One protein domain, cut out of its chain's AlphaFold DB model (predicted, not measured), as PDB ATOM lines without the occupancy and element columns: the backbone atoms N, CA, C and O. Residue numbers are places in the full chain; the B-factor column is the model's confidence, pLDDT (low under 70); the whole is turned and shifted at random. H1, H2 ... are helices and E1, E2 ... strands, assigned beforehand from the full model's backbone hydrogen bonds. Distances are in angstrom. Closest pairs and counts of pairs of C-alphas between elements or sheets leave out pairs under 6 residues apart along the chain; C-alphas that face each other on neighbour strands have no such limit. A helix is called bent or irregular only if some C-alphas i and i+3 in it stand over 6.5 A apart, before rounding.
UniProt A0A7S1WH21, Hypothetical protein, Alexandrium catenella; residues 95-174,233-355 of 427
ATOM      1  N   SER A  95     150.866 157.599 149.700       64.06
ATOM      2  CA  SER A  95     152.116 158.373 149.697       64.06
ATOM      3  C   SER A  95     153.099 157.994 148.576       64.06
ATOM      4  O   SER A  95     154.004 158.772 148.266       64.06
ATOM      5  N   MET A  96     152.933 156.828 147.939       74.75
ATOM      6  CA  MET A  96     153.772 156.390 146.818       74.75
ATOM      7  C   MET A  96     153.275 156.879 145.452       74.75
ATOM      8  O   MET A  96     153.971 156.688 144.455       74.75
ATOM      9  N   LEU A  97     152.108 157.523 145.383       84.44
ATOM     10  CA  LEU A  97     151.500 157.975 144.131       84.44
ATOM     11  C   LEU A  97     152.142 159.279 143.641       84.44
ATOM     12  O   LEU A  97     151.587 160.369 143.756       84.44
ATOM     13  N   GLN A  98     153.349 159.164 143.087       92.44
ATOM     14  CA  GLN A  98     154.016 160.247 142.362       92.44
ATOM     15  C   GLN A  98     153.770 160.122 140.852       92.44
ATOM     16  O   GLN A  98     153.728 159.001 140.337       92.44
ATOM     17  N   PRO A  99     153.652 161.241 140.113       96.25
ATOM     18  CA  PRO A  99     153.491 161.184 138.666       96.25
ATOM     19  C   PRO A  99     154.722 160.564 137.994       96.25
ATOM     20  O   PRO A  99     155.841 160.685 138.487       96.25
ATOM     21  N   LEU A 100     154.526 159.934 136.841       96.88
ATOM     22  CA  LEU A 100     155.616 159.516 135.962       96.88
ATOM     23  C   LEU A 100     156.071 160.717 135.132       96.88
ATOM     24  O   LEU A 100     155.240 161.494 134.664       96.88
ATOM     25  N   LEU A 101     157.375 160.877 134.934       97.88
ATOM     26  CA  LEU A 101     157.943 162.002 134.193       97.88
ATOM     27  C   LEU A 101     158.716 161.517 132.969       97.88
ATOM     28  O   LEU A 101     159.399 160.501 133.036       97.88
ATOM     29  N   ILE A 102     158.688 162.294 131.886       98.19
ATOM     30  CA  ILE A 102     159.642 162.204 130.772       98.19
ATOM     31  C   ILE A 102     160.314 163.573 130.637       98.19
ATOM     32  O   ILE A 102     159.791 164.449 129.939       98.19
ATOM     33  N   PRO A 103     161.455 163.808 131.313       98.25
ATOM     34  CA  PRO A 103     162.034 165.147 131.439       98.25
ATOM     35  C   PRO A 103     162.406 165.776 130.098       98.25
ATOM     36  O   PRO A 103     162.140 166.956 129.878       98.25
ATOM     37  N   ARG A 104     162.939 164.977 129.162       98.31
ATOM     38  CA  ARG A 104     163.304 165.438 127.812       98.31
ATOM     39  C   ARG A 104     162.109 166.001 127.037       98.31
ATOM     40  O   ARG A 104     162.278 166.927 126.254       98.31
ATOM     41  N   LEU A 105     160.919 165.445 127.261       98.50
ATOM     42  CA  LEU A 105     159.674 165.880 126.621       98.50
ATOM     43  C   LEU A 105     158.872 166.860 127.490       98.50
ATOM     44  O   LEU A 105     157.843 167.359 127.047       98.50
ATOM     45  N   LYS A 106     159.310 167.112 128.732       98.50
ATOM     46  CA  LYS A 106     158.550 167.822 129.769       98.50
ATOM     47  C   LYS A 106     157.110 167.301 129.909       98.50
ATOM     48  O   LYS A 106     156.171 168.080 130.036       98.50
ATOM     49  N   LEU A 107     156.929 165.979 129.891       98.69
ATOM     50  CA  LEU A 107     155.627 165.336 130.098       98.69
ATOM     51  C   LEU A 107     155.537 164.759 131.511       98.69
ATOM     52  O   LEU A 107     156.381 163.952 131.894       98.69
ATOM     53  N   ALA A 108     154.504 165.134 132.260       98.44
ATOM     54  CA  ALA A 108     154.156 164.543 133.544       98.44
ATOM     55  C   ALA A 108     152.818 163.801 133.436       98.44
ATOM     56  O   ALA A 108     151.844 164.331 132.901       98.44
ATOM     57  N   PHE A 109     152.762 162.585 133.967       98.19
ATOM     58  CA  PHE A 109     151.609 161.700 133.871       98.19
ATOM     59  C   PHE A 109     151.170 161.207 135.245       98.19
ATOM     60  O   PHE A 109     151.932 160.530 135.936       98.19
ATOM     61  N   CYS A 110     149.940 161.523 135.642       97.62
ATOM     62  CA  CYS A 110     149.354 160.944 136.844       97.62
ATOM     63  C   CYS A 110     148.794 159.569 136.496       97.62
ATOM     64  O   CYS A 110     147.776 159.459 135.808       97.62
ATOM     65  N   TYR A 111     149.481 158.520 136.943       94.81
ATOM     66  CA  TYR A 111     149.003 157.163 136.736       94.81
ATOM     67  C   TYR A 111     147.955 156.815 137.793       94.81
ATOM     68  O   TYR A 111     148.132 157.082 138.980       94.81
ATOM     69  N   VAL A 112     146.881 156.165 137.355       96.06
ATOM     70  CA  VAL A 112     145.844 155.617 138.228       96.06
ATOM     71  C   VAL A 112     145.956 154.088 138.197       96.06
ATOM     72  O   VAL A 112     145.975 153.503 137.106       96.06
ATOM     73  N   PRO A 113     146.037 153.398 139.349       94.44
ATOM     74  CA  PRO A 113     145.975 151.942 139.401       94.44
ATOM     75  C   PRO A 113     144.780 151.367 138.633       94.44
ATOM     76  O   PRO A 113     143.679 151.914 138.628       94.44
ATOM     77  N   LYS A 114     145.027 150.244 137.947       94.94
ATOM     78  CA  LYS A 114     144.051 149.532 137.100       94.94
ATOM     79  C   LYS A 114     143.504 150.345 135.908       94.94
ATOM     80  O   LYS A 114     142.492 149.972 135.305       94.94
ATOM     81  N   VAL A 115     144.241 151.386 135.503       96.31
ATOM     82  CA  VAL A 115     144.050 152.154 134.259       96.31
ATOM     83  C   VAL A 115     145.258 151.969 133.327       96.31
ATOM     84  O   VAL A 115     145.967 152.915 133.001       96.31
ATOM     85  N   ALA A 116     145.556 150.711 132.972       94.81
ATOM     86  CA  ALA A 116     146.745 150.325 132.190       94.81
ATOM     87  C   ALA A 116     148.078 150.871 132.757       94.81
ATOM     88  O   ALA A 116     149.004 151.236 132.030       94.81
ATOM     89  N   CYS A 117     148.175 150.965 134.089       92.44
ATOM     90  CA  CYS A 117     149.301 151.620 134.746       92.44
ATOM     91  C   CYS A 117     150.638 150.910 134.496       92.44
ATOM     92  O   CYS A 117     151.658 151.587 134.424       92.44
ATOM     93  N   THR A 118     150.654 149.585 134.330       90.69
ATOM     94  CA  THR A 118     151.872 148.837 133.978       90.69
ATOM     95  C   THR A 118     152.400 149.267 132.609       90.69
ATOM     96  O   THR A 118     153.557 149.648 132.500       90.69
ATOM     97  N   GLN A 119     151.534 149.326 131.598       93.50
ATOM     98  CA  GLN A 119     151.881 149.710 130.228       93.50
ATOM     99  C   GLN A 119     152.389 151.154 130.173       93.50
ATOM    100  O   GLN A 119     153.391 151.436 129.521       93.50
ATOM    101  N   PHE A 120     151.751 152.071 130.911       95.56
ATOM    102  CA  PHE A 120     152.245 153.446 131.030       95.56
ATOM    103  C   PHE A 120     153.609 153.524 131.722       95.56
ATOM    104  O   PHE A 120     154.470 154.274 131.270       95.56
ATOM    105  N   LYS A 121     153.836 152.757 132.792       92.69
ATOM    106  CA  LYS A 121     155.139 152.715 133.474       92.69
ATOM    107  C   LYS A 121     156.237 152.218 132.539       92.69
ATOM    108  O   LYS A 121     157.289 152.852 132.465       92.69
ATOM    109  N   ASP A 122     155.968 151.158 131.787       91.38
ATOM    110  CA  ASP A 122     156.919 150.584 130.836       91.38
ATOM    111  C   ASP A 122     157.213 151.560 129.685       91.38
ATOM    112  O   ASP A 122     158.380 151.823 129.389       91.38
ATOM    113  N   LEU A 123     156.180 152.201 129.121       94.19
ATOM    114  CA  LEU A 123     156.326 153.252 128.108       94.19
ATOM    115  C   LEU A 123     157.190 154.418 128.615       94.19
ATOM    116  O   LEU A 123     158.107 154.861 127.924       94.19
ATOM    117  N   PHE A 124     156.926 154.927 129.820       95.44
ATOM    118  CA  PHE A 124     157.675 156.054 130.385       95.44
ATOM    119  C   PHE A 124     159.128 155.675 130.686       95.44
ATOM    120  O   PHE A 124     160.041 156.441 130.373       95.44
ATOM    121  N   ASN A 125     159.361 154.476 131.224       93.00
ATOM    122  CA  ASN A 125     160.708 153.958 131.447       93.00
ATOM    123  C   ASN A 125     161.475 153.826 130.124       93.00
ATOM    124  O   ASN A 125     162.627 154.254 130.042       93.00
ATOM    125  N   PHE A 126     160.831 153.303 129.075       92.81
ATOM    126  CA  PHE A 126     161.416 153.192 127.740       92.81
ATOM    127  C   PHE A 126     161.786 154.563 127.163       92.81
ATOM    128  O   PHE A 126     162.916 154.766 126.723       92.81
ATOM    129  N   LEU A 127     160.876 155.541 127.235       94.38
ATOM    130  CA  LEU A 127     161.107 156.897 126.720       94.38
ATOM    131  C   LEU A 127     162.202 157.669 127.477       94.38
ATOM    132  O   LEU A 127     162.785 158.601 126.919       94.38
ATOM    133  N   ASN A 128     162.506 157.267 128.713       94.88
ATOM    134  CA  ASN A 128     163.627 157.778 129.504       94.88
ATOM    135  C   ASN A 128     164.937 156.993 129.310       94.88
ATOM    136  O   ASN A 128     165.939 157.336 129.933       94.88
ATOM    137  N   GLY A 129     164.952 155.948 128.476       92.38
ATOM    138  CA  GLY A 129     166.133 155.103 128.277       92.38
ATOM    139  C   GLY A 129     166.477 154.222 129.485       92.38
ATOM    140  O   GLY A 129     167.630 153.839 129.652       92.38
ATOM    141  N   LEU A 130     165.497 153.900 130.337       89.44
ATOM    142  CA  LEU A 130     165.685 153.134 131.579       89.44
ATOM    143  C   LEU A 130     165.403 151.625 131.412       89.44
ATOM    144  O   LEU A 130     165.284 150.913 132.404       89.44
ATOM    145  N   GLY A 131     165.264 151.136 130.174       69.56
ATOM    146  CA  GLY A 131     164.735 149.799 129.855       69.56
ATOM    147  C   GLY A 131     165.754 148.703 129.513       69.56
ATOM    148  O   GLY A 131     165.357 147.681 128.965       69.56
ATOM    149  N   ASN A 132     167.049 148.888 129.783       58.56
ATOM    150  CA  ASN A 132     168.103 148.102 129.123       58.56
ATOM    151  C   ASN A 132     168.376 146.671 129.631       58.56
ATOM    152  O   ASN A 132     169.334 146.077 129.152       58.56
ATOM    153  N   GLU A 133     167.570 146.071 130.516       51.44
ATOM    154  CA  GLU A 133     167.847 144.680 130.947       51.44
ATOM    155  C   GLU A 133     166.715 143.671 130.744       51.44
ATOM    156  O   GLU A 133     167.011 142.504 130.522       51.44
ATOM    157  N   THR A 134     165.451 144.080 130.658       50.12
ATOM    158  CA  THR A 134     164.360 143.218 130.168       50.12
ATOM    159  C   THR A 134     163.167 144.103 129.837       50.12
ATOM    160  O   THR A 134     162.564 144.677 130.743       50.12
ATOM    161  N   LEU A 135     162.801 144.203 128.558       50.50
ATOM    162  CA  LEU A 135     161.455 144.612 128.151       50.50
ATOM    163  C   LEU A 135     160.487 143.579 128.747       50.50
ATOM    164  O   LEU A 135     160.301 142.503 128.190       50.50
ATOM    165  N   GLY A 136     159.980 143.838 129.946       50.22
ATOM    166  CA  GLY A 136     159.249 142.845 130.718       50.22
ATOM    167  C   GLY A 136     158.301 143.525 131.682       50.22
ATOM    168  O   GLY A 136     158.734 144.267 132.563       50.22
ATOM    169  N   PHE A 137     157.011 143.252 131.492       59.12
ATOM    170  CA  PHE A 137     155.927 143.711 132.346       59.12
ATOM    171  C   PHE A 137     156.268 143.461 133.819       59.12
ATOM    172  O   PHE A 137     156.283 142.324 134.284       59.12
ATOM    173  N   GLY A 138     156.529 144.537 134.560       58.91
ATOM    174  CA  GLY A 138     156.499 144.509 136.018       58.91
ATOM    175  C   GLY A 138     157.818 144.573 136.782       58.91
ATOM    176  O   GLY A 138     157.812 144.497 138.012       58.91
ATOM    177  N   HIS A 139     158.941 144.805 136.107       63.50
ATOM    178  CA  HIS A 139     160.198 145.113 136.787       63.50
ATOM    179  C   HIS A 139     160.443 146.629 136.790       63.50
ATOM    180  O   HIS A 139     160.386 147.295 135.764       63.50
ATOM    181  N   HIS A 140     160.706 147.200 137.971       76.75
ATOM    182  CA  HIS A 140     161.055 148.617 138.148       76.75
ATOM    183  C   HIS A 140     159.946 149.650 137.830       76.75
ATOM    184  O   HIS A 140     160.197 150.706 137.243       76.75
ATOM    185  N   TYR A 141     158.731 149.404 138.337       76.44
ATOM    186  CA  TYR A 141     157.525 150.245 138.196       76.44
ATOM    187  C   TYR A 141     157.670 151.755 138.474       76.44
ATOM    188  O   TYR A 141     156.767 152.526 138.158       76.44
ATOM    189  N   PHE A 142     158.759 152.185 139.108       86.31
ATOM    190  CA  PHE A 142     158.900 153.521 139.683       86.31
ATOM    191  C   PHE A 142     160.130 154.282 139.180       86.31
ATOM    192  O   PHE A 142     160.470 155.320 139.739       86.31
ATOM    193  N   MET A 143     160.813 153.793 138.141       91.62
ATOM    194  CA  MET A 143     162.054 154.416 137.649       91.62
ATOM    195  C   MET A 143     161.832 155.790 137.026       91.62
ATOM    196  O   MET A 143     162.679 156.664 137.170       91.62
ATOM    197  N   SER A 144     160.664 156.013 136.426       94.75
ATOM    198  CA  SER A 144     160.272 157.321 135.891       94.75
ATOM    199  C   SER A 144     159.636 158.257 136.932       94.75
ATOM    200  O   SER A 144     159.064 159.278 136.560       94.75
ATOM    201  N   MET A 145     159.700 157.940 138.233       94.88
ATOM    202  CA  MET A 145     159.229 158.848 139.289       94.88
ATOM    203  C   MET A 145     160.239 159.976 139.574       94.88
ATOM    204  O   MET A 145     161.448 159.751 139.463       94.88
ATOM    205  N   PRO A 146     159.787 161.156 140.052       95.62
ATOM    206  CA  PRO A 146     160.642 162.310 140.329       95.62
ATOM    207  C   PRO A 146     161.857 161.958 141.188       95.62
ATOM    208  O   PRO A 146     162.986 162.293 140.835       95.62
ATOM    209  N   LYS A 147     161.649 161.192 142.269       93.69
ATOM    210  CA  LYS A 147     162.724 160.770 143.179       93.69
ATOM    211  C   LYS A 147     163.816 159.954 142.478       93.69
ATOM    212  O   LYS A 147     164.985 160.098 142.822       93.69
ATOM    213  N   ARG A 148     163.451 159.092 141.524       93.75
ATOM    214  CA  ARG A 148     164.395 158.238 140.779       93.75
ATOM    215  C   ARG A 148     165.112 158.991 139.663       93.75
ATOM    216  O   ARG A 148     166.245 158.657 139.352       93.75
ATOM    217  N   LEU A 149     164.481 160.031 139.128       95.25
ATOM    218  CA  LEU A 149     165.054 160.922 138.119       95.25
ATOM    219  C   LEU A 149     165.822 162.110 138.724       95.25
ATOM    220  O   LEU A 149     166.228 163.007 137.991       95.25
ATOM    221  N   HIS A 150     165.995 162.150 140.052       96.06
ATOM    222  CA  HIS A 150     166.598 163.274 140.780       96.06
ATOM    223  C   HIS A 150     165.925 164.626 140.478       96.06
ATOM    224  O   HIS A 150     166.575 165.667 140.396       96.06
ATOM    225  N   MET A 151     164.599 164.607 140.327       95.69
ATOM    226  CA  MET A 151     163.783 165.781 140.043       95.69
ATOM    227  C   MET A 151     162.906 166.162 141.227       95.69
ATOM    228  O   MET A 151     162.382 165.315 141.952       95.69
ATOM    229  N   THR A 152     162.695 167.464 141.381       95.75
ATOM    230  CA  THR A 152     161.786 168.030 142.374       95.75
ATOM    231  C   THR A 152     160.483 168.445 141.692       95.75
ATOM    232  O   THR A 152     160.492 168.999 140.589       95.75
ATOM    233  N   MET A 153     159.339 168.190 142.334       94.75
ATOM    234  CA  MET A 153     158.033 168.551 141.760       94.75
ATOM    235  C   MET A 153     157.832 170.068 141.641       94.75
ATOM    236  O   MET A 153     157.021 170.511 140.836       94.75
ATOM    237  N   GLN A 154     158.615 170.873 142.365       95.62
ATOM    238  CA  GLN A 154     158.655 172.333 142.245       95.62
ATOM    239  C   GLN A 154     159.080 172.795 140.844       95.62
ATOM    240  O   GLN A 154     158.660 173.862 140.407       95.62
ATOM    241  N   ASN A 155     159.874 171.990 140.132       95.94
ATOM    242  CA  ASN A 155     160.311 172.288 138.767       95.94
ATOM    243  C   ASN A 155     159.359 171.726 137.696       95.94
ATOM    244  O   ASN A 155     159.466 172.101 136.526       95.94
ATOM    245  N   VAL A 156     158.433 170.845 138.084       97.12
ATOM    246  CA  VAL A 156     157.450 170.199 137.205       97.12
ATOM    247  C   VAL A 156     156.183 171.051 137.179       97.12
ATOM    248  O   VAL A 156     155.187 170.765 137.845       97.12
ATOM    249  N   THR A 157     156.245 172.157 136.436       97.25
ATOM    250  CA  THR A 157     155.178 173.165 136.375       97.25
ATOM    251  C   THR A 157     154.871 173.591 134.944       97.25
ATOM    252  O   THR A 157     155.717 173.494 134.048       97.25
ATOM    253  N   ARG A 158     153.652 174.095 134.724       97.44
ATOM    254  CA  ARG A 158     153.224 174.626 133.420       97.44
ATOM    255  C   ARG A 158     154.100 175.796 132.981       97.44
ATOM    256  O   ARG A 158     154.458 175.885 131.813       97.44
ATOM    257  N   GLU A 159     154.480 176.652 133.924       97.44
ATOM    258  CA  GLU A 159     155.344 177.816 133.713       97.44
ATOM    259  C   GLU A 159     156.734 177.398 133.208       97.44
ATOM    260  O   GLU A 159     157.315 178.066 132.359       97.44
ATOM    261  N   ASN A 160     157.218 176.229 133.639       98.06
ATOM    262  CA  ASN A 160     158.460 175.631 133.149       98.06
ATOM    263  C   ASN A 160     158.281 174.837 131.841       98.06
ATOM    264  O   ASN A 160     159.216 174.170 131.388       98.06
ATOM    265  N   GLY A 161     157.105 174.904 131.214       98.06
ATOM    266  CA  GLY A 161     156.786 174.256 129.945       98.06
ATOM    267  C   GLY A 161     156.361 172.794 130.063       98.06
ATOM    268  O   GLY A 161     156.378 172.100 129.050       98.06
ATOM    269  N   TRP A 162     156.010 172.313 131.260       98.62
ATOM    270  CA  TRP A 162     155.504 170.949 131.412       98.62
ATOM    271  C   TRP A 162     154.078 170.796 130.902       98.62
ATOM    272  O   TRP A 162     153.231 171.675 131.081       98.62
ATOM    273  N   LYS A 163     153.836 169.636 130.296       98.62
ATOM    274  CA  LYS A 163     152.525 169.136 129.907       98.62
ATOM    275  C   LYS A 163     152.069 168.079 130.897       98.62
ATOM    276  O   LYS A 163     152.875 167.272 131.358       98.62
ATOM    277  N   PHE A 164     150.783 168.095 131.216       98.50
ATOM    278  CA  PHE A 164     150.180 167.223 132.213       98.50
ATOM    279  C   PHE A 164     149.140 166.332 131.561       98.50
ATOM    280  O   PHE A 164     148.244 166.817 130.870       98.50
ATOM    281  N   ALA A 165     149.269 165.033 131.791       98.44
ATOM    282  CA  ALA A 165     148.358 164.039 131.264       98.44
ATOM    283  C   ALA A 165     147.867 163.087 132.355       98.44
ATOM    284  O   ALA A 165     148.559 162.819 133.338       98.44
ATOM    285  N   ALA A 166     146.668 162.556 132.166       97.94
ATOM    286  CA  ALA A 166     146.144 161.458 132.963       97.94
ATOM    287  C   ALA A 166     145.248 160.581 132.090       97.94
ATOM    288  O   ALA A 166     144.707 161.036 131.079       97.94
ATOM    289  N   PHE A 167     145.081 159.326 132.493       97.62
ATOM    290  CA  PHE A 167     144.033 158.462 131.969       97.62
ATOM    291  C   PHE A 167     143.133 158.033 133.117       97.62
ATOM    292  O   PHE A 167     143.606 157.786 134.228       97.62
ATOM    293  N   THR A 168     141.840 157.919 132.837       97.19
ATOM    294  CA  THR A 168     140.859 157.364 133.774       97.19
ATOM    295  C   THR A 168     140.149 156.160 133.163       97.19
ATOM    296  O   THR A 168     140.283 155.850 131.982       97.19
ATOM    297  N   ARG A 169     139.405 155.431 133.982       96.56
ATOM    298  CA  ARG A 169     138.570 154.293 133.607       96.56
ATOM    299  C   ARG A 169     137.242 154.417 134.331       96.56
ATOM    300  O   ARG A 169     137.209 154.950 135.439       96.56
ATOM    301  N   ASP A 170     136.184 153.883 133.732       97.19
ATOM    302  CA  ASP A 170     134.897 153.729 134.408       97.19
ATOM    303  C   ASP A 170     135.093 153.174 135.837       97.19
ATOM    304  O   ASP A 170     135.766 152.144 135.988       97.19
ATOM    305  N   PRO A 171     134.591 153.861 136.887       97.00
ATOM    306  CA  PRO A 171     134.847 153.470 138.269       97.00
ATOM    307  C   PRO A 171     134.418 152.037 138.594       97.00
ATOM    308  O   PRO A 171     135.141 151.353 139.316       97.00
ATOM    309  N   LEU A 172     133.315 151.539 138.017       96.94
ATOM    310  CA  LEU A 172     132.881 150.153 138.222       96.94
ATOM    311  C   LEU A 172     133.846 149.169 137.555       96.94
ATOM    312  O   LEU A 172     134.247 148.179 138.168       96.94
ATOM    313  N   LEU A 173     134.297 149.447 136.330       96.69
ATOM    314  CA  LEU A 173     135.301 148.597 135.677       96.69
ATOM    315  C   LEU A 173     136.665 148.651 136.375       96.69
ATOM    316  O   LEU A 173     137.373 147.639 136.409       96.69
ATOM    317  N   ARG A 174     137.049 149.803 136.941       96.69
ATOM    318  CA  ARG A 174     138.256 149.922 137.771       96.69
ATOM    319  C   ARG A 174     138.122 149.070 139.032       96.69
ATOM    320  O   ARG A 174     139.032 148.298 139.322       96.69
ATOM    321  N   HIS A 233     144.394 150.840 144.979       91.81
ATOM    322  CA  HIS A 233     143.534 150.064 144.086       91.81
ATOM    323  C   HIS A 233     142.051 150.345 144.291       91.81
ATOM    324  O   HIS A 233     141.277 150.296 143.330       91.81
ATOM    325  N   TRP A 234     141.655 150.620 145.535       92.50
ATOM    326  CA  TRP A 234     140.253 150.753 145.923       92.50
ATOM    327  C   TRP A 234     139.807 152.206 146.052       92.50
ATOM    328  O   TRP A 234     138.638 152.482 145.812       92.50
ATOM    329  N   VAL A 235     140.708 153.133 146.388       92.81
ATOM    330  CA  VAL A 235     140.383 154.561 146.520       92.81
ATOM    331  C   VAL A 235     139.927 155.168 145.194       92.81
ATOM    332  O   VAL A 235     140.384 154.746 144.137       92.81
ATOM    333  N   GLU A 236     139.070 156.187 145.249       95.25
ATOM    334  CA  GLU A 236     138.611 157.007 144.121       95.25
ATOM    335  C   GLU A 236     139.751 157.538 143.224       95.25
ATOM    336  O   GLU A 236     140.807 157.966 143.693       95.25
ATOM    337  N   GLN A 237     139.516 157.575 141.908       96.06
ATOM    338  CA  GLN A 237     140.451 158.128 140.917       96.06
ATOM    339  C   GLN A 237     140.760 159.596 141.166       96.06
ATOM    340  O   GLN A 237     141.902 160.037 141.044       96.06
ATOM    341  N   SER A 238     139.730 160.360 141.504       95.88
ATOM    342  CA  SER A 238     139.851 161.779 141.790       95.88
ATOM    343  C   SER A 238     140.736 162.029 143.012       95.88
ATOM    344  O   SER A 238     141.473 163.012 143.029       95.88
ATOM    345  N   GLU A 239     140.734 161.129 143.998       94.25
ATOM    346  CA  GLU A 239     141.640 161.193 145.144       94.25
ATOM    347  C   GLU A 239     143.085 160.896 144.734       94.25
ATOM    348  O   GLU A 239     143.981 161.664 145.077       94.25
ATOM    349  N   ILE A 240     143.321 159.877 143.902       94.75
ATOM    350  CA  ILE A 240     144.654 159.602 143.329       94.75
ATOM    351  C   ILE A 240     145.195 160.825 142.576       94.75
ATOM    352  O   ILE A 240     146.340 161.235 142.770       94.75
ATOM    353  N   MET A 241     144.356 161.473 141.766       95.44
ATOM    354  CA  MET A 241     144.743 162.674 141.021       95.44
ATOM    355  C   MET A 241     145.084 163.855 141.941       95.44
ATOM    356  O   MET A 241     145.971 164.650 141.614       95.44
ATOM    357  N   LYS A 242     144.452 163.965 143.121       94.19
ATOM    358  CA  LYS A 242     144.848 164.961 144.132       94.19
ATOM    359  C   LYS A 242     146.251 164.688 144.664       94.19
ATOM    360  O   LYS A 242     147.024 165.643 144.770       94.19
ATOM    361  N   GLN A 243     146.586 163.421 144.922       92.88
ATOM    362  CA  GLN A 243     147.905 163.009 145.418       92.88
ATOM    363  C   GLN A 243     149.025 163.283 144.401       92.88
ATOM    364  O   GLN A 243     150.100 163.745 144.779       92.88
ATOM    365  N   CYS A 244     148.757 163.121 143.099       94.19
ATOM    366  CA  CYS A 244     149.712 163.491 142.046       94.19
ATOM    367  C   CYS A 244     150.043 165.000 142.016       94.19
ATOM    368  O   CYS A 244     151.144 165.374 141.609       94.19
ATOM    369  N   SER A 245     149.068 165.846 142.382       94.06
ATOM    370  CA  SER A 245     149.078 167.317 142.524       94.06
ATOM    371  C   SER A 245     147.789 167.869 141.921       94.06
ATOM    372  O   SER A 245     147.709 168.097 140.712       94.06
ATOM    373  N   TRP A 246     146.780 168.144 142.753       93.62
ATOM    374  CA  TRP A 246     145.482 168.629 142.259       93.62
ATOM    375  C   TRP A 246     145.578 169.911 141.420       93.62
ATOM    376  O   TRP A 246     144.815 170.096 140.477       93.62
ATOM    377  N   ARG A 247     146.544 170.795 141.712       94.50
ATOM    378  CA  ARG A 247     146.773 172.013 140.916       94.50
ATOM    379  C   ARG A 247     147.085 171.691 139.451       94.50
ATOM    380  O   ARG A 247     146.637 172.421 138.574       94.50
ATOM    381  N   ASN A 248     147.854 170.633 139.209       96.00
ATOM    382  CA  ASN A 248     148.354 170.280 137.882       96.00
ATOM    383  C   ASN A 248     147.542 169.169 137.206       96.00
ATOM    384  O   ASN A 248     147.532 169.097 135.984       96.00
ATOM    385  N   PHE A 249     146.887 168.307 137.989       96.38
ATOM    386  CA  PHE A 249     146.207 167.109 137.497       96.38
ATOM    387  C   PHE A 249     144.689 167.138 137.659       96.38
ATOM    388  O   PHE A 249     144.046 166.135 137.379       96.38
ATOM    389  N   LYS A 250     144.077 168.252 138.071       95.31
ATOM    390  CA  LYS A 250     142.620 168.395 137.934       95.31
ATOM    391  C   LYS A 250     142.221 168.404 136.446       95.31
ATOM    392  O   LYS A 250     142.978 168.965 135.649       95.31
ATOM    393  N   PRO A 251     141.074 167.826 136.049       94.69
ATOM    394  CA  PRO A 251     140.739 167.604 134.637       94.69
ATOM    395  C   PRO A 251     140.813 168.844 133.745       94.69
ATOM    396  O   PRO A 251     141.395 168.796 132.666       94.69
ATOM    397  N   GLU A 252     140.310 169.985 134.215       95.44
ATOM    398  CA  GLU A 252     140.340 171.250 133.472       95.44
ATOM    399  C   GLU A 252     141.749 171.846 133.320       95.44
ATOM    400  O   GLU A 252     141.948 172.856 132.649       95.44
ATOM    401  N   SER A 253     142.734 171.265 134.000       95.81
ATOM    402  CA  SER A 253     144.143 171.640 133.948       95.81
ATOM    403  C   SER A 253     145.005 170.518 133.401       95.81
ATOM    404  O   SER A 253     146.194 170.522 133.688       95.81
ATOM    405  N   LEU A 254     144.463 169.577 132.632       97.25
ATOM    406  CA  LEU A 254     145.255 168.616 131.867       97.25
ATOM    407  C   LEU A 254     145.473 169.137 130.440       97.25
ATOM    408  O   LEU A 254     144.579 169.725 129.841       97.25
ATOM    409  N   ASP A 255     146.668 168.920 129.888       98.25
ATOM    410  CA  ASP A 255     146.914 169.114 128.450       98.25
ATOM    411  C   ASP A 255     146.398 167.920 127.638       98.25
ATOM    412  O   ASP A 255     146.097 168.060 126.456       98.25
ATOM    413  N   TYR A 256     146.295 166.748 128.272       98.06
ATOM    414  CA  TYR A 256     145.649 165.578 127.700       98.06
ATOM    415  C   TYR A 256     144.926 164.769 128.773       98.06
ATOM    416  O   TYR A 256     145.487 164.470 129.828       98.06
ATOM    417  N   TRP A 257     143.707 164.343 128.474       97.00
ATOM    418  CA  TRP A 257     142.972 163.427 129.325       97.00
ATOM    419  C   TRP A 257     142.340 162.328 128.482       97.00
ATOM    420  O   TRP A 257     141.539 162.609 127.593       97.00
ATOM    421  N   GLY A 258     142.757 161.090 128.741       96.25
ATOM    422  CA  GLY A 258     142.238 159.903 128.071       96.25
ATOM    423  C   GLY A 258     141.348 159.057 128.975       96.25
ATOM    424  O   GLY A 258     141.362 159.174 130.205       96.25
ATOM    425  N   HIS A 259     140.620 158.139 128.352       95.31
ATOM    426  CA  HIS A 259     139.799 157.140 129.015       95.31
ATOM    427  C   HIS A 259     140.169 155.744 128.511       95.31
ATOM    428  O   HIS A 259     140.337 155.530 127.316       95.31
ATOM    429  N   LEU A 260     140.247 154.750 129.397       93.88
ATOM    430  CA  LEU A 260     140.550 153.360 129.025       93.88
ATOM    431  C   LEU A 260     139.370 152.630 128.343       93.88
ATOM    432  O   LEU A 260     139.244 151.412 128.424       93.88
ATOM    433  N   SER A 261     138.485 153.387 127.705       90.25
ATOM    434  CA  SER A 261     137.413 152.918 126.834       90.25
ATOM    435  C   SER A 261     137.732 153.310 125.392       90.25
ATOM    436  O   SER A 261     138.275 154.388 125.159       90.25
ATOM    437  N   GLY A 262     137.368 152.464 124.427       89.88
ATOM    438  CA  GLY A 262     137.626 152.706 123.004       89.88
ATOM    439  C   GLY A 262     139.073 152.412 122.586       89.88
ATOM    440  O   GLY A 262     139.738 151.559 123.173       89.88
ATOM    441  N   ASP A 263     139.559 153.116 121.560       94.50
ATOM    442  CA  ASP A 263     140.907 152.925 121.005       94.50
ATOM    443  C   ASP A 263     141.976 153.588 121.896       94.50
ATOM    444  O   ASP A 263     142.346 154.755 121.731       94.50
ATOM    445  N   VAL A 264     142.470 152.835 122.884       95.62
ATOM    446  CA  VAL A 264     143.511 153.300 123.815       95.62
ATOM    447  C   VAL A 264     144.832 153.576 123.089       95.62
ATOM    448  O   VAL A 264     145.531 154.520 123.453       95.62
ATOM    449  N   ASN A 265     145.171 152.818 122.039       97.31
ATOM    450  CA  ASN A 265     146.383 153.055 121.248       97.31
ATOM    451  C   ASN A 265     146.369 154.467 120.648       97.31
ATOM    452  O   ASN A 265     147.303 155.249 120.846       97.31
ATOM    453  N   GLN A 266     145.280 154.815 119.962       97.56
ATOM    454  CA  GLN A 266     145.115 156.124 119.340       97.56
ATOM    455  C   GLN A 266     145.068 157.254 120.375       97.56
ATOM    456  O   GLN A 266     145.604 158.343 120.134       97.56
ATOM    457  N   GLN A 267     144.474 157.004 121.541       97.56
ATOM    458  CA  GLN A 267     144.501 157.952 122.651       97.56
ATOM    459  C   GLN A 267     145.928 158.203 123.157       97.56
ATOM    460  O   GLN A 267     146.341 159.356 123.275       97.56
ATOM    461  N   VAL A 268     146.738 157.163 123.373       98.00
ATOM    462  CA  VAL A 268     148.134 157.324 123.820       98.00
ATOM    463  C   VAL A 268     148.982 158.051 122.768       98.00
ATOM    464  O   VAL A 268     149.764 158.935 123.121       98.00
ATOM    465  N   LYS A 269     148.780 157.779 121.472       98.25
ATOM    466  CA  LYS A 269     149.403 158.562 120.385       98.25
ATOM    467  C   LYS A 269     149.015 160.035 120.462       98.25
ATOM    468  O   LYS A 269     149.864 160.915 120.333       98.25
ATOM    469  N   SER A 270     147.739 160.315 120.709       98.19
ATOM    470  CA  SER A 270     147.231 161.685 120.835       98.19
ATOM    471  C   SER A 270     147.801 162.396 122.067       98.19
ATOM    472  O   SER A 270     148.174 163.563 121.970       98.19
ATOM    473  N   MET A 271     147.964 161.683 123.187       98.50
ATOM    474  CA  MET A 271     148.654 162.181 124.377       98.50
ATOM    475  C   MET A 271     150.098 162.572 124.062       98.50
ATOM    476  O   MET A 271     150.530 163.660 124.416       98.50
ATOM    477  N   LEU A 272     150.860 161.712 123.387       98.56
ATOM    478  CA  LEU A 272     152.269 161.983 123.096       98.56
ATOM    479  C   LEU A 272     152.463 163.107 122.063       98.56
ATOM    480  O   LEU A 272     153.440 163.860 122.141       98.56
ATOM    481  N   LYS A 273     151.496 163.315 121.164       98.31
ATOM    482  CA  LYS A 273     151.494 164.460 120.241       98.31
ATOM    483  C   LYS A 273     151.447 165.812 120.959       98.31
ATOM    484  O   LYS A 273     151.998 166.771 120.424       98.31
ATOM    485  N   VAL A 274     150.900 165.910 122.181       98.44
ATOM    486  CA  VAL A 274     150.877 167.187 122.940       98.44
ATOM    487  C   VAL A 274     152.273 167.679 123.344       98.44
ATOM    488  O   VAL A 274     152.446 168.852 123.676       98.44
ATOM    489  N   VAL A 275     153.270 166.787 123.306       98.25
ATOM    490  CA  VAL A 275     154.697 167.071 123.533       98.25
ATOM    491  C   VAL A 275     155.542 166.828 122.278       98.25
ATOM    492  O   VAL A 275     156.747 166.604 122.371       98.25
ATOM    493  N   ASN A 276     154.919 166.884 121.095       98.00
ATOM    494  CA  ASN A 276     155.557 166.709 119.785       98.00
ATOM    495  C   ASN A 276     156.306 165.376 119.614       98.00
ATOM    496  O   ASN A 276     157.262 165.294 118.843       98.00
ATOM    497  N   PHE A 277     155.890 164.321 120.317       98.12
ATOM    498  CA  PHE A 277     156.419 162.980 120.095       98.12
ATOM    499  C   PHE A 277     155.588 162.264 119.024       98.12
ATOM    500  O   PHE A 277     154.365 162.193 119.129       98.12
ATOM    501  N   THR A 278     156.256 161.751 117.986       97.12
ATOM    502  CA  THR A 278     155.612 161.262 116.751       97.12
ATOM    503  C   THR A 278     155.959 159.818 116.376       97.12
ATOM    504  O   THR A 278     155.475 159.337 115.353       97.12
ATOM    505  N   ASP A 279     156.777 159.108 117.163       97.69
ATOM    506  CA  ASP A 279     157.111 157.706 116.866       97.69
ATOM    507  C   ASP A 279     156.000 156.759 117.342       97.69
ATOM    508  O   ASP A 279     156.056 156.169 118.424       97.69
ATOM    509  N   ASP A 280     154.975 156.618 116.506       97.50
ATOM    510  CA  ASP A 280     153.804 155.776 116.759       97.50
ATOM    511  C   ASP A 280     154.160 154.297 117.007       97.50
ATOM    512  O   ASP A 280     153.428 153.616 117.726       97.50
ATOM    513  N   ARG A 281     155.303 153.808 116.499       96.62
ATOM    514  CA  ARG A 281     155.751 152.411 116.677       96.62
ATOM    515  C   ARG A 281     156.056 152.089 118.136       96.62
ATOM    516  O   ARG A 281     155.834 150.967 118.590       96.62
ATOM    517  N   VAL A 282     156.548 153.081 118.882       95.19
ATOM    518  CA  VAL A 282     156.770 152.943 120.325       95.19
ATOM    519  C   VAL A 282     155.430 152.725 121.021       95.19
ATOM    520  O   VAL A 282     155.306 151.813 121.831       95.19
ATOM    521  N   VAL A 283     154.399 153.494 120.661       96.50
ATOM    522  CA  VAL A 283     153.058 153.315 121.237       96.50
ATOM    523  C   VAL A 283     152.471 151.958 120.863       96.50
ATOM    524  O   VAL A 283     151.958 151.271 121.739       96.50
ATOM    525  N   ASP A 284     152.606 151.540 119.603       95.69
ATOM    526  CA  ASP A 284     152.121 150.239 119.122       95.69
ATOM    527  C   ASP A 284     152.763 149.051 119.859       95.69
ATOM    528  O   ASP A 284     152.140 147.998 119.971       95.69
ATOM    529  N   THR A 285     153.965 149.229 120.414       93.00
ATOM    530  CA  THR A 285     154.650 148.205 121.221       93.00
ATOM    531  C   THR A 285     154.003 148.024 122.599       93.00
ATOM    532  O   THR A 285     153.812 146.896 123.046       93.00
ATOM    533  N   PHE A 286     153.653 149.119 123.285       93.06
ATOM    534  CA  PHE A 286     153.115 149.070 124.658       93.06
ATOM    535  C   PHE A 286     151.584 149.013 124.718       93.06
ATOM    536  O   PHE A 286     151.015 148.505 125.683       93.06
ATOM    537  N   PHE A 287     150.921 149.530 123.686       95.44
ATOM    538  CA  PHE A 287     149.470 149.592 123.546       95.44
ATOM    539  C   PHE A 287     149.067 149.072 122.160       95.44
ATOM    540  O   PHE A 287     148.612 149.857 121.336       95.44
ATOM    541  N   PRO A 288     149.263 147.785 121.843       95.19
ATOM    542  CA  PRO A 288     148.930 147.243 120.529       95.19
ATOM    543  C   PRO A 288     147.427 147.359 120.230       95.19
ATOM    544  O   PRO A 288     146.591 147.242 121.122       95.19
ATOM    545  N   LYS A 289     147.072 147.595 118.959       92.62
ATOM    546  CA  LYS A 289     145.676 147.836 118.541       92.62
ATOM    547  C   LYS A 289     144.773 146.607 118.643       92.62
ATOM    548  O   LYS A 289     143.603 146.735 118.976       92.62
ATOM    549  N   ASN A 290     145.322 145.434 118.333       90.88
ATOM    550  CA  ASN A 290     144.540 144.214 118.110       90.88
ATOM    551  C   ASN A 290     144.804 143.134 119.162       90.88
ATOM    552  O   ASN A 290     144.301 142.025 119.040       90.88
ATOM    553  N   THR A 291     145.624 143.422 120.171       89.56
ATOM    554  CA  THR A 291     145.946 142.466 121.231       89.56
ATOM    555  C   THR A 291     145.881 143.146 122.588       89.56
ATOM    556  O   THR A 291     146.060 144.356 122.724       89.56
ATOM    557  N   ARG A 292     145.598 142.362 123.629       85.25
ATOM    558  CA  ARG A 292     145.653 142.850 125.007       85.25
ATOM    559  C   ARG A 292     147.095 142.763 125.491       85.25
ATOM    560  O   ARG A 292     147.645 141.672 125.581       85.25
ATOM    561  N   ALA A 293     147.699 143.901 125.813       86.75
ATOM    562  CA  ALA A 293     149.014 143.939 126.444       86.75
ATOM    563  C   ALA A 293     148.903 143.947 127.975       86.75
ATOM    564  O   ALA A 293     148.002 144.571 128.535       86.75
ATOM    565  N   GLY A 294     149.882 143.327 128.639       84.88
ATOM    566  CA  GLY A 294     150.105 143.315 130.089       84.88
ATOM    567  C   GLY A 294     149.109 142.497 130.912       84.88
ATOM    568  O   GLY A 294     148.549 141.516 130.433       84.88
ATOM    569  N   HIS A 295     148.953 142.848 132.194       81.06
ATOM    570  CA  HIS A 295     148.242 141.997 133.153       81.06
ATOM    571  C   HIS A 295     146.738 141.918 132.871       81.06
ATOM    572  O   HIS A 295     146.039 142.934 132.829       81.06
ATOM    573  N   THR A 296     146.236 140.689 132.757       85.44
ATOM    574  CA  THR A 296     144.809 140.374 132.677       85.44
ATOM    575  C   THR A 296     144.316 139.783 133.993       85.44
ATOM    576  O   THR A 296     145.012 138.991 134.628       85.44
ATOM    577  N   SER A 297     143.097 140.147 134.390       87.19
ATOM    578  CA  SER A 297     142.411 139.525 135.528       87.19
ATOM    579  C   SER A 297     142.149 138.035 135.252       87.19
ATOM    580  O   SER A 297     141.827 137.701 134.111       87.19
ATOM    581  N   PRO A 298     142.217 137.147 136.264       91.31
ATOM    582  CA  PRO A 298     141.824 135.740 136.123       91.31
ATOM    583  C   PRO A 298     140.304 135.541 135.972       91.31
ATOM    584  O   PRO A 298     139.847 134.419 135.777       91.31
ATOM    585  N   ILE A 299     139.506 136.607 136.088       94.88
ATOM    586  CA  ILE A 299     138.047 136.549 135.980       94.88
ATOM    587  C   ILE A 299     137.635 136.394 134.513       94.88
ATOM    588  O   ILE A 299     137.853 137.294 133.701       94.88
ATOM    589  N   THR A 300     136.984 135.275 134.203       94.88
ATOM    590  CA  THR A 300     136.413 134.962 132.883       94.88
ATOM    591  C   THR A 300     134.960 135.411 132.734       94.88
ATOM    592  O   THR A 300     134.481 135.575 131.614       94.88
ATOM    593  N   VAL A 301     134.258 135.635 133.851       95.88
ATOM    594  CA  VAL A 301     132.853 136.056 133.856       95.88
ATOM    595  C   VAL A 301     132.709 137.427 133.176       95.88
ATOM    596  O   VAL A 301     133.404 138.374 133.561       95.88
ATOM    597  N   PRO A 302     131.790 137.588 132.205       95.75
ATOM    598  CA  PRO A 302     131.558 138.876 131.565       95.75
ATOM    599  C   PRO A 302     131.161 139.958 132.585       95.75
ATOM    600  O   PRO A 302     130.293 139.704 133.428       95.75
ATOM    601  N   PRO A 303     131.687 141.196 132.483       95.56
ATOM    602  CA  PRO A 303     131.357 142.277 133.415       95.56
ATOM    603  C   PRO A 303     129.852 142.497 133.612       95.56
ATOM    604  O   PRO A 303     129.408 142.743 134.730       95.56
ATOM    605  N   ARG A 304     129.035 142.350 132.560       94.69
ATOM    606  CA  ARG A 304     127.575 142.517 132.666       94.69
ATOM    607  C   ARG A 304     126.918 141.576 133.681       94.69
ATOM    608  O   ARG A 304     125.977 141.989 134.351       94.69
ATOM    609  N   GLU A 305     127.423 140.349 133.805       96.06
ATOM    610  CA  GLU A 305     126.883 139.344 134.725       96.06
ATOM    611  C   GLU A 305     127.332 139.634 136.159       96.06
ATOM    612  O   GLU A 305     126.544 139.522 137.093       96.06
ATOM    613  N   LEU A 306     128.567 140.112 136.334       96.62
ATOM    614  CA  LEU A 306     129.101 140.536 137.632       96.62
ATOM    615  C   LEU A 306     128.359 141.757 138.202       96.62
ATOM    616  O   LEU A 306     128.222 141.893 139.414       96.62
ATOM    617  N   PHE A 307     127.832 142.627 137.337       96.69
ATOM    618  CA  PHE A 307     127.031 143.800 137.712       96.69
ATOM    619  C   PHE A 307     125.521 143.608 137.454       96.69
ATOM    620  O   PHE A 307     124.783 144.571 137.185       96.69
ATOM    621  N   ARG A 308     125.028 142.362 137.525       95.19
ATOM    622  CA  ARG A 308     123.603 142.053 137.306       95.19
ATOM    623  C   ARG A 308     122.702 142.562 138.435       95.19
ATOM    624  O   ARG A 308     121.592 143.023 138.161       95.19
ATOM    625  N   ASN A 309     123.175 142.555 139.685       96.12
ATOM    626  CA  ASN A 309     122.420 143.054 140.835       96.12
ATOM    627  C   ASN A 309     122.402 144.593 140.880       96.12
ATOM    628  O   ASN A 309     123.267 145.247 141.466       96.12
ATOM    629  N   LYS A 310     121.373 145.187 140.265       94.69
ATOM    630  CA  LYS A 310     121.250 146.647 140.118       94.69
ATOM    631  C   LYS A 310     121.124 147.397 141.442       94.69
ATOM    632  O   LYS A 310     121.492 148.567 141.497       94.69
ATOM    633  N   ALA A 311     120.605 146.761 142.492       94.50
ATOM    634  CA  ALA A 311     120.503 147.393 143.803       94.50
ATOM    635  C   ALA A 311     121.897 147.631 144.400       94.50
ATOM    636  O   ALA A 311     122.204 148.751 144.804       94.50
ATOM    637  N   ILE A 312     122.762 146.613 144.363       93.88
ATOM    638  CA  ILE A 312     124.149 146.721 144.834       93.88
ATOM    639  C   ILE A 312     124.939 147.707 143.968       93.88
ATOM    640  O   ILE A 312     125.633 148.567 144.509       93.88
ATOM    641  N   VAL A 313     124.773 147.650 142.640       95.12
ATOM    642  CA  VAL A 313     125.412 148.601 141.714       95.12
ATOM    643  C   VAL A 313     125.076 150.040 142.097       95.12
ATOM    644  O   VAL A 313     125.984 150.851 142.238       95.12
ATOM    645  N   LYS A 314     123.797 150.368 142.328       94.19
ATOM    646  CA  LYS A 314     123.383 151.724 142.728       94.19
ATOM    647  C   LYS A 314     124.038 152.181 144.031       94.19
ATOM    648  O   LYS A 314     124.455 153.333 144.121       94.19
ATOM    649  N   SER A 315     124.160 151.295 145.016       94.06
ATOM    650  CA  SER A 315     124.854 151.619 146.264       94.06
ATOM    651  C   SER A 315     126.351 151.848 146.037       94.06
ATOM    652  O   SER A 315     126.911 152.796 146.578       94.06
ATOM    653  N   LEU A 316     126.992 151.058 145.172       94.62
ATOM    654  CA  LEU A 316     128.405 151.240 144.831       94.62
ATOM    655  C   LEU A 316     128.654 152.512 143.999       94.62
ATOM    656  O   LEU A 316     129.673 153.172 144.175       94.62
ATOM    657  N   LEU A 317     127.709 152.930 143.150       94.94
ATOM    658  CA  LEU A 317     127.792 154.224 142.455       94.94
ATOM    659  C   LEU A 317     127.858 155.398 143.429       94.94
ATOM    660  O   LEU A 317     128.530 156.387 143.147       94.94
ATOM    661  N   LYS A 318     127.198 155.284 144.586       94.44
ATOM    662  CA  LYS A 318     127.281 156.297 145.640       94.44
ATOM    663  C   LYS A 318     128.670 156.353 146.276       94.44
ATOM    664  O   LYS A 318     129.116 157.435 146.638       94.44
ATOM    665  N   VAL A 319     129.348 155.211 146.380       94.69
ATOM    666  CA  VAL A 319     130.721 155.120 146.891       94.69
ATOM    667  C   VAL A 319     131.718 155.834 145.971       94.69
ATOM    668  O   VAL A 319     132.663 156.427 146.473       94.69
ATOM    669  N   PHE A 320     131.482 155.819 144.655       96.00
ATOM    670  CA  PHE A 320     132.300 156.502 143.641       96.00
ATOM    671  C   PHE A 320     131.678 157.812 143.135       96.00
ATOM    672  O   PHE A 320     131.978 158.270 142.030       96.00
ATOM    673  N   GLU A 321     130.773 158.419 143.904       95.38
ATOM    674  CA  GLU A 321     130.040 159.611 143.472       95.38
ATOM    675  C   GLU A 321     130.983 160.776 143.128       95.38
ATOM    676  O   GLU A 321     130.721 161.524 142.180       95.38
ATOM    677  N   ASP A 322     132.085 160.926 143.864       94.88
ATOM    678  CA  ASP A 322     133.044 162.001 143.639       94.88
ATOM    679  C   ASP A 322     133.834 161.796 142.339       94.88
ATOM    680  O   ASP A 322     134.092 162.778 141.639       94.88
ATOM    681  N   ASP A 323     134.130 160.549 141.948       96.25
ATOM    682  CA  ASP A 323     134.699 160.245 140.628       96.25
ATOM    683  C   ASP A 323     133.752 160.706 139.511       96.25
ATOM    684  O   ASP A 323     134.170 161.466 138.642       96.25
ATOM    685  N   TYR A 324     132.467 160.343 139.556       94.94
ATOM    686  CA  TYR A 324     131.513 160.743 138.509       94.94
ATOM    687  C   TYR A 324     131.269 162.255 138.444       94.94
ATOM    688  O   TYR A 324     131.052 162.804 137.364       94.94
ATOM    689  N   LYS A 325     131.319 162.948 139.587       93.81
ATOM    690  CA  LYS A 325     131.157 164.409 139.642       93.81
ATOM    691  C   LYS A 325     132.390 165.158 139.154       93.81
ATOM    692  O   LYS A 325     132.257 166.172 138.474       93.81
ATOM    693  N   ARG A 326     133.582 164.712 139.558       94.69
ATOM    694  CA  ARG A 326     134.840 165.434 139.313       94.69
ATOM    695  C   ARG A 326     135.487 165.043 137.996       94.69
ATOM    696  O   ARG A 326     136.254 165.840 137.474       94.69
ATOM    697  N   LEU A 327     135.207 163.847 137.480       94.12
ATOM    698  CA  LEU A 327     135.801 163.287 136.270       94.12
ATOM    699  C   LEU A 327     134.711 163.136 135.197       94.12
ATOM    700  O   LEU A 327     134.221 162.031 134.952       94.12
ATOM    701  N   PRO A 328     134.303 164.240 134.542       88.88
ATOM    702  CA  PRO A 328     133.287 164.183 133.501       88.88
ATOM    703  C   PRO A 328     133.630 163.192 132.378       88.88
ATOM    704  O   PRO A 328     134.762 163.115 131.921       88.88
ATOM    705  N   GLY A 329     132.645 162.416 131.926       87.75
ATOM    706  CA  GLY A 329     132.839 161.419 130.867       87.75
ATOM    707  C   GLY A 329     133.298 160.037 131.347       87.75
ATOM    708  O   GLY A 329     133.161 159.066 130.609       87.75
ATOM    709  N   VAL A 330     133.761 159.898 132.598       90.56
ATOM    710  CA  VAL A 330     134.336 158.631 133.085       90.56
ATOM    711  C   VAL A 330     133.335 157.460 133.106       90.56
ATOM    712  O   VAL A 330     133.753 156.318 132.975       90.56
ATOM    713  N   GLY A 331     132.026 157.722 133.221       85.50
ATOM    714  CA  GLY A 331     130.964 156.697 133.274       85.50
ATOM    715  C   GLY A 331     130.282 156.367 131.941       85.50
ATOM    716  O   GLY A 331     129.395 155.515 131.899       85.50
ATOM    717  N   CYS A 332     130.680 157.032 130.858       85.25
ATOM    718  CA  CYS A 332     129.915 157.056 129.611       85.25
ATOM    719  C   CYS A 332     129.960 155.769 128.781       85.25
ATOM    720  O   CYS A 332     129.175 155.615 127.852       85.25
ATOM    721  N   SER A 333     130.889 154.858 129.071       82.44
ATOM    722  CA  SER A 333     131.052 153.625 128.294       82.44
ATOM    723  C   SER A 333     130.314 152.444 128.914       82.44
ATOM    724  O   SER A 333     129.579 151.741 128.228       82.44
ATOM    725  N   PHE A 334     130.511 152.210 130.211       90.31
ATOM    726  CA  PHE A 334     130.059 150.984 130.861       90.31
ATOM    727  C   PHE A 334     128.912 151.214 131.835       90.31
ATOM    728  O   PHE A 334     127.919 150.486 131.802       90.31
ATOM    729  N   THR A 335     129.028 152.218 132.699       89.19
ATOM    730  CA  THR A 335     128.017 152.435 133.729       89.19
ATOM    731  C   THR A 335     126.651 152.775 133.128       89.19
ATOM    732  O   THR A 335     125.657 152.154 133.509       89.19
ATOM    733  N   ASP A 336     126.590 153.666 132.137       86.69
ATOM    734  CA  ASP A 336     125.331 153.995 131.451       86.69
ATOM    735  C   ASP A 336     124.710 152.771 130.749       86.69
ATOM    736  O   ASP A 336     123.491 152.568 130.796       86.69
ATOM    737  N   TYR A 337     125.546 151.899 130.172       87.88
ATOM    738  CA  TYR A 337     125.109 150.635 129.574       87.88
ATOM    739  C   TYR A 337     124.476 149.702 130.620       87.88
ATOM    740  O   TYR A 337     123.365 149.207 130.434       87.88
ATOM    741  N   ILE A 338     125.136 149.503 131.765       89.69
ATOM    742  CA  ILE A 338     124.640 148.632 132.844       89.69
ATOM    743  C   ILE A 338     123.354 149.168 133.480       89.69
ATOM    744  O   ILE A 338     122.576 148.387 134.031       89.69
ATOM    745  N   LEU A 339     123.096 150.469 133.413       87.12
ATOM    746  CA  LEU A 339     121.900 151.089 133.984       87.12
ATOM    747  C   LEU A 339     120.741 151.180 132.980       87.12
ATOM    748  O   LEU A 339     119.765 151.892 133.232       87.12
ATOM    749  N   ASN A 340     120.819 150.424 131.876       85.69
ATOM    750  CA  ASN A 340     119.828 150.381 130.800       85.69
ATOM    751  C   ASN A 340     119.514 151.786 130.257       85.69
ATOM    752  O   ASN A 340     118.350 152.145 130.083       85.69
ATOM    753  N   GLY A 341     120.545 152.613 130.067       73.50
ATOM    754  CA  GLY A 341     120.397 153.980 129.565       73.50
ATOM    755  C   GLY A 341     119.915 154.998 130.603       73.50
ATOM    756  O   GLY A 341     119.728 156.163 130.260       73.50
ATOM    757  N   THR A 342     119.736 154.607 131.870       76.56
ATOM    758  CA  THR A 342     119.554 155.591 132.945       76.56
ATOM    759  C   THR A 342     120.895 156.265 133.213       76.56
ATOM    760  O   THR A 342     121.822 155.607 133.682       76.56
ATOM    761  N   SER A 343     120.985 157.570 132.956       79.50
ATOM    762  CA  SER A 343     122.196 158.350 133.228       79.50
ATOM    763  C   SER A 343     122.600 158.240 134.698       79.50
ATOM    764  O   SER A 343     121.772 158.394 135.606       79.50
ATOM    765  N   VAL A 344     123.897 158.037 134.947       81.44
ATOM    766  CA  VAL A 344     124.474 158.062 136.303       81.44
ATOM    767  C   VAL A 344     124.096 159.336 137.054       81.44
ATOM    768  O   VAL A 344     123.788 159.294 138.247       81.44
ATOM    769  N   PHE A 345     124.070 160.475 136.359       79.62
ATOM    770  CA  PHE A 345     123.741 161.761 136.964       79.62
ATOM    771  C   PHE A 345     122.292 161.820 137.451       79.62
ATOM    772  O   PHE A 345     122.036 162.358 138.531       79.62
ATOM    773  N   ASP A 346     121.357 161.229 136.710       81.31
ATOM    774  CA  ASP A 346     119.951 161.188 137.113       81.31
ATOM    775  C   ASP A 346     119.782 160.348 138.382       81.31
ATOM    776  O   ASP A 346     119.107 160.762 139.328       81.31
ATOM    777  N   LEU A 347     120.476 159.210 138.457       80.00
ATOM    778  CA  LEU A 347     120.443 158.340 139.633       80.00
ATOM    779  C   LEU A 347     121.030 159.012 140.876       80.00
ATOM    780  O   LEU A 347     120.409 158.965 141.941       80.00
ATOM    781  N   LEU A 348     122.180 159.677 140.744       81.50
ATOM    782  CA  LEU A 348     122.821 160.375 141.861       81.50
ATOM    783  C   LEU A 348     121.968 161.555 142.363       81.50
ATOM    784  O   LEU A 348     121.846 161.767 143.576       81.50
ATOM    785  N   ASN A 349     121.304 162.279 141.455       78.56
ATOM    786  CA  ASN A 349     120.428 163.403 141.795       78.56
ATOM    787  C   ASN A 349     119.120 162.971 142.480       78.56
ATOM    788  O   ASN A 349     118.659 163.644 143.405       78.56
ATOM    789  N   ILE A 350     118.535 161.833 142.092       71.19
ATOM    790  CA  ILE A 350     117.331 161.300 142.750       71.19
ATOM    791  C   ILE A 350     117.617 160.993 144.226       71.19
ATOM    792  O   ILE A 350     116.837 161.369 145.106       71.19
ATOM    793  N   THR A 351     118.759 160.367 144.526       62.75
ATOM    794  CA  THR A 351     119.130 160.041 145.911       62.75
ATOM    795  C   THR A 351     119.342 161.270 146.790       62.75
ATOM    796  O   THR A 351     118.917 161.270 147.947       62.75
ATOM    797  N   THR A 352     119.960 162.335 146.271       65.69
ATOM    798  CA  THR A 352     120.171 163.565 147.053       65.69
ATOM    799  C   THR A 352     118.856 164.308 147.294       65.69
ATOM    800  O   THR A 352     118.619 164.780 148.408       65.69
ATOM    801  N   GLY A 353     117.958 164.333 146.302       64.25
ATOM    802  CA  GLY A 353     116.609 164.884 146.441       64.25
ATOM    803  C   GLY A 353     115.767 164.152 147.493       64.25
ATOM    804  O   GLY A 353     115.159 164.797 148.349       64.25
ATOM    805  N   LEU A 354     115.782 162.815 147.486       62.47
ATOM    806  CA  LEU A 354     115.076 161.982 148.470       62.47
ATOM    807  C   LEU A 354     115.627 162.163 149.889       62.47
ATOM    808  O   LEU A 354     114.849 162.370 150.820       62.47
ATOM    809  N   ALA A 355     116.951 162.153 150.066       60.59
ATOM    810  CA  ALA A 355     117.567 162.376 151.374       60.59
ATOM    811  C   ALA A 355     117.220 163.769 151.936       60.59
ATOM    812  O   ALA A 355     116.855 163.903 153.108       60.59
TER     813      ALA A 355
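AT A GLANCE: This is residues 95 to 174 and 233 to 355 of the 427 residues of the protein "Hypothetical protein" of Alexandrium catenella (UniProt A0A7S1WH21). Two lobes lie end to end: one is a small four-stranded sheet, E1 to E4, with H1 and H4 over one face and H3 over the other, and the second is a looser group of helices, H6 to H10. H5 packs on H1 and H4, H2 lies between the lobes, and residues 287 to 302 make a long strap from the first lobe to the second, of which residues 296 to 302 stick out. The printed part has 203 residues, with ten named helices and four named strands in the order E1 E2 H1 E3 H2 H3 E4 H4 H5 H6 H7 H8 H9 H10. The sheet, in the order E1 E2 E3 E4, is mixed; the class is mixed, helices and strands, with under half of the residues in named elements. The whole is compact, with a radius of gyration of the C-alphas of 17.8 A and spans of 53 by 38 by 29 A.

HOW THE PARTS SIT: The sheet holds E1, residues 100 to 102, E2, residues 107 to 110, E3, residues 163 to 168, and E4, residues 256 to 259; E1 and E4 are its edge strands. E1 and E2 are an antiparallel hairpin at 171 degrees, with N 100 and O 109 within hydrogen-bond range at 2.8 A. E2 and E3 are parallel at 30 degrees, with N 108 and O 163 at 2.8 A. E3 and E4 are parallel at 11 degrees, with N 168 and O 258 at 3.0 A. H1, residues 117 to 127, is on the sheet at a height of 9.4 A, along the strands; its closest C-alphas to E1 are those of Phe 124 and Ile 102, 6.5 A apart. E2, H1 and E3 make a strand-helix-strand unit, two parallel neighbour strands with a helix between, and its crossover is left-handed. H4, residues 264 to 273, is on the same face as H1, over E4 at a height of 9.0 A, with the closest C-alphas, Tyr 256 and Met 271, 5.6 A apart. H3, residues 237 to 249, is on the opposite face at a height of 9.3 A, over E2 and E3, which gives three layers, helices on both faces of the sheet. H3 is irregular, with C-alphas 244 and 247 9.1 A apart. H5, residues 280 to 286, touches H1 at a steep tilt of 47 degrees, the closest C-alphas being those of Gln 119 and Phe 286, 5.7 A apart; it touches H4 too, at Lys 269 and Asp 280, C-alphas 6.3 A apart. H8, residues 321 to 326, touches residues 237 to 238 of H3 alone, with the C-alphas of Ser 238 and Asp 323 closest at 5.5 A. H10, residues 344 to 355, touches H7, residues 310 to 319, with its residues 344 to 348 alone, about perpendicular at 82 degrees; the C-alphas of Lys 318 and Leu 348 are closest, 7.1 A apart. H2, residues 171 to 174, is close to but not clearly touching H9, residues 335 to 338, its Leu 172 and Thr 335 having the closest C-alphas, 7.0 A apart. H6, residues 303 to 306, is likewise close but not clearly touching H9, with C-alphas of Arg 304 and Ile 338 closest at 6.8 A. Every O i to N i+4 pair is within hydrogen-bond range in H1, H4, H5, H7, H8 and H10, and 7 of 9 are in H3; H2, H6 and H9 are too short for such a pair.

IN THESE COORDINATES: E1 begins at C-alpha 100, (155.616, 159.516, 135.962). E3, the longest strand, measures 17.0 A; H1 measures 15.2 A, H7 14.4 A, H4 14.2 A and H3 11.2 A. H10 measures 17.1 A and ends at C-alpha 355, (117.567, 162.376, 151.374).

THE WHOLE: The two C-alphas farthest apart are those of Glu 133 and Leu 354, 58.2 A. Residues 175 to 232 are not printed, and C-alphas 174 and 233 are 8.2 A apart across the cut. Of the links that are printed whole, H1 to E3, 35 residues, and H5 to H6, 16 residues, are long. The mean pLDDT of the printed part is 90.8; residue 95, residues 131 to 139 and residues 351 to 355 are under 70.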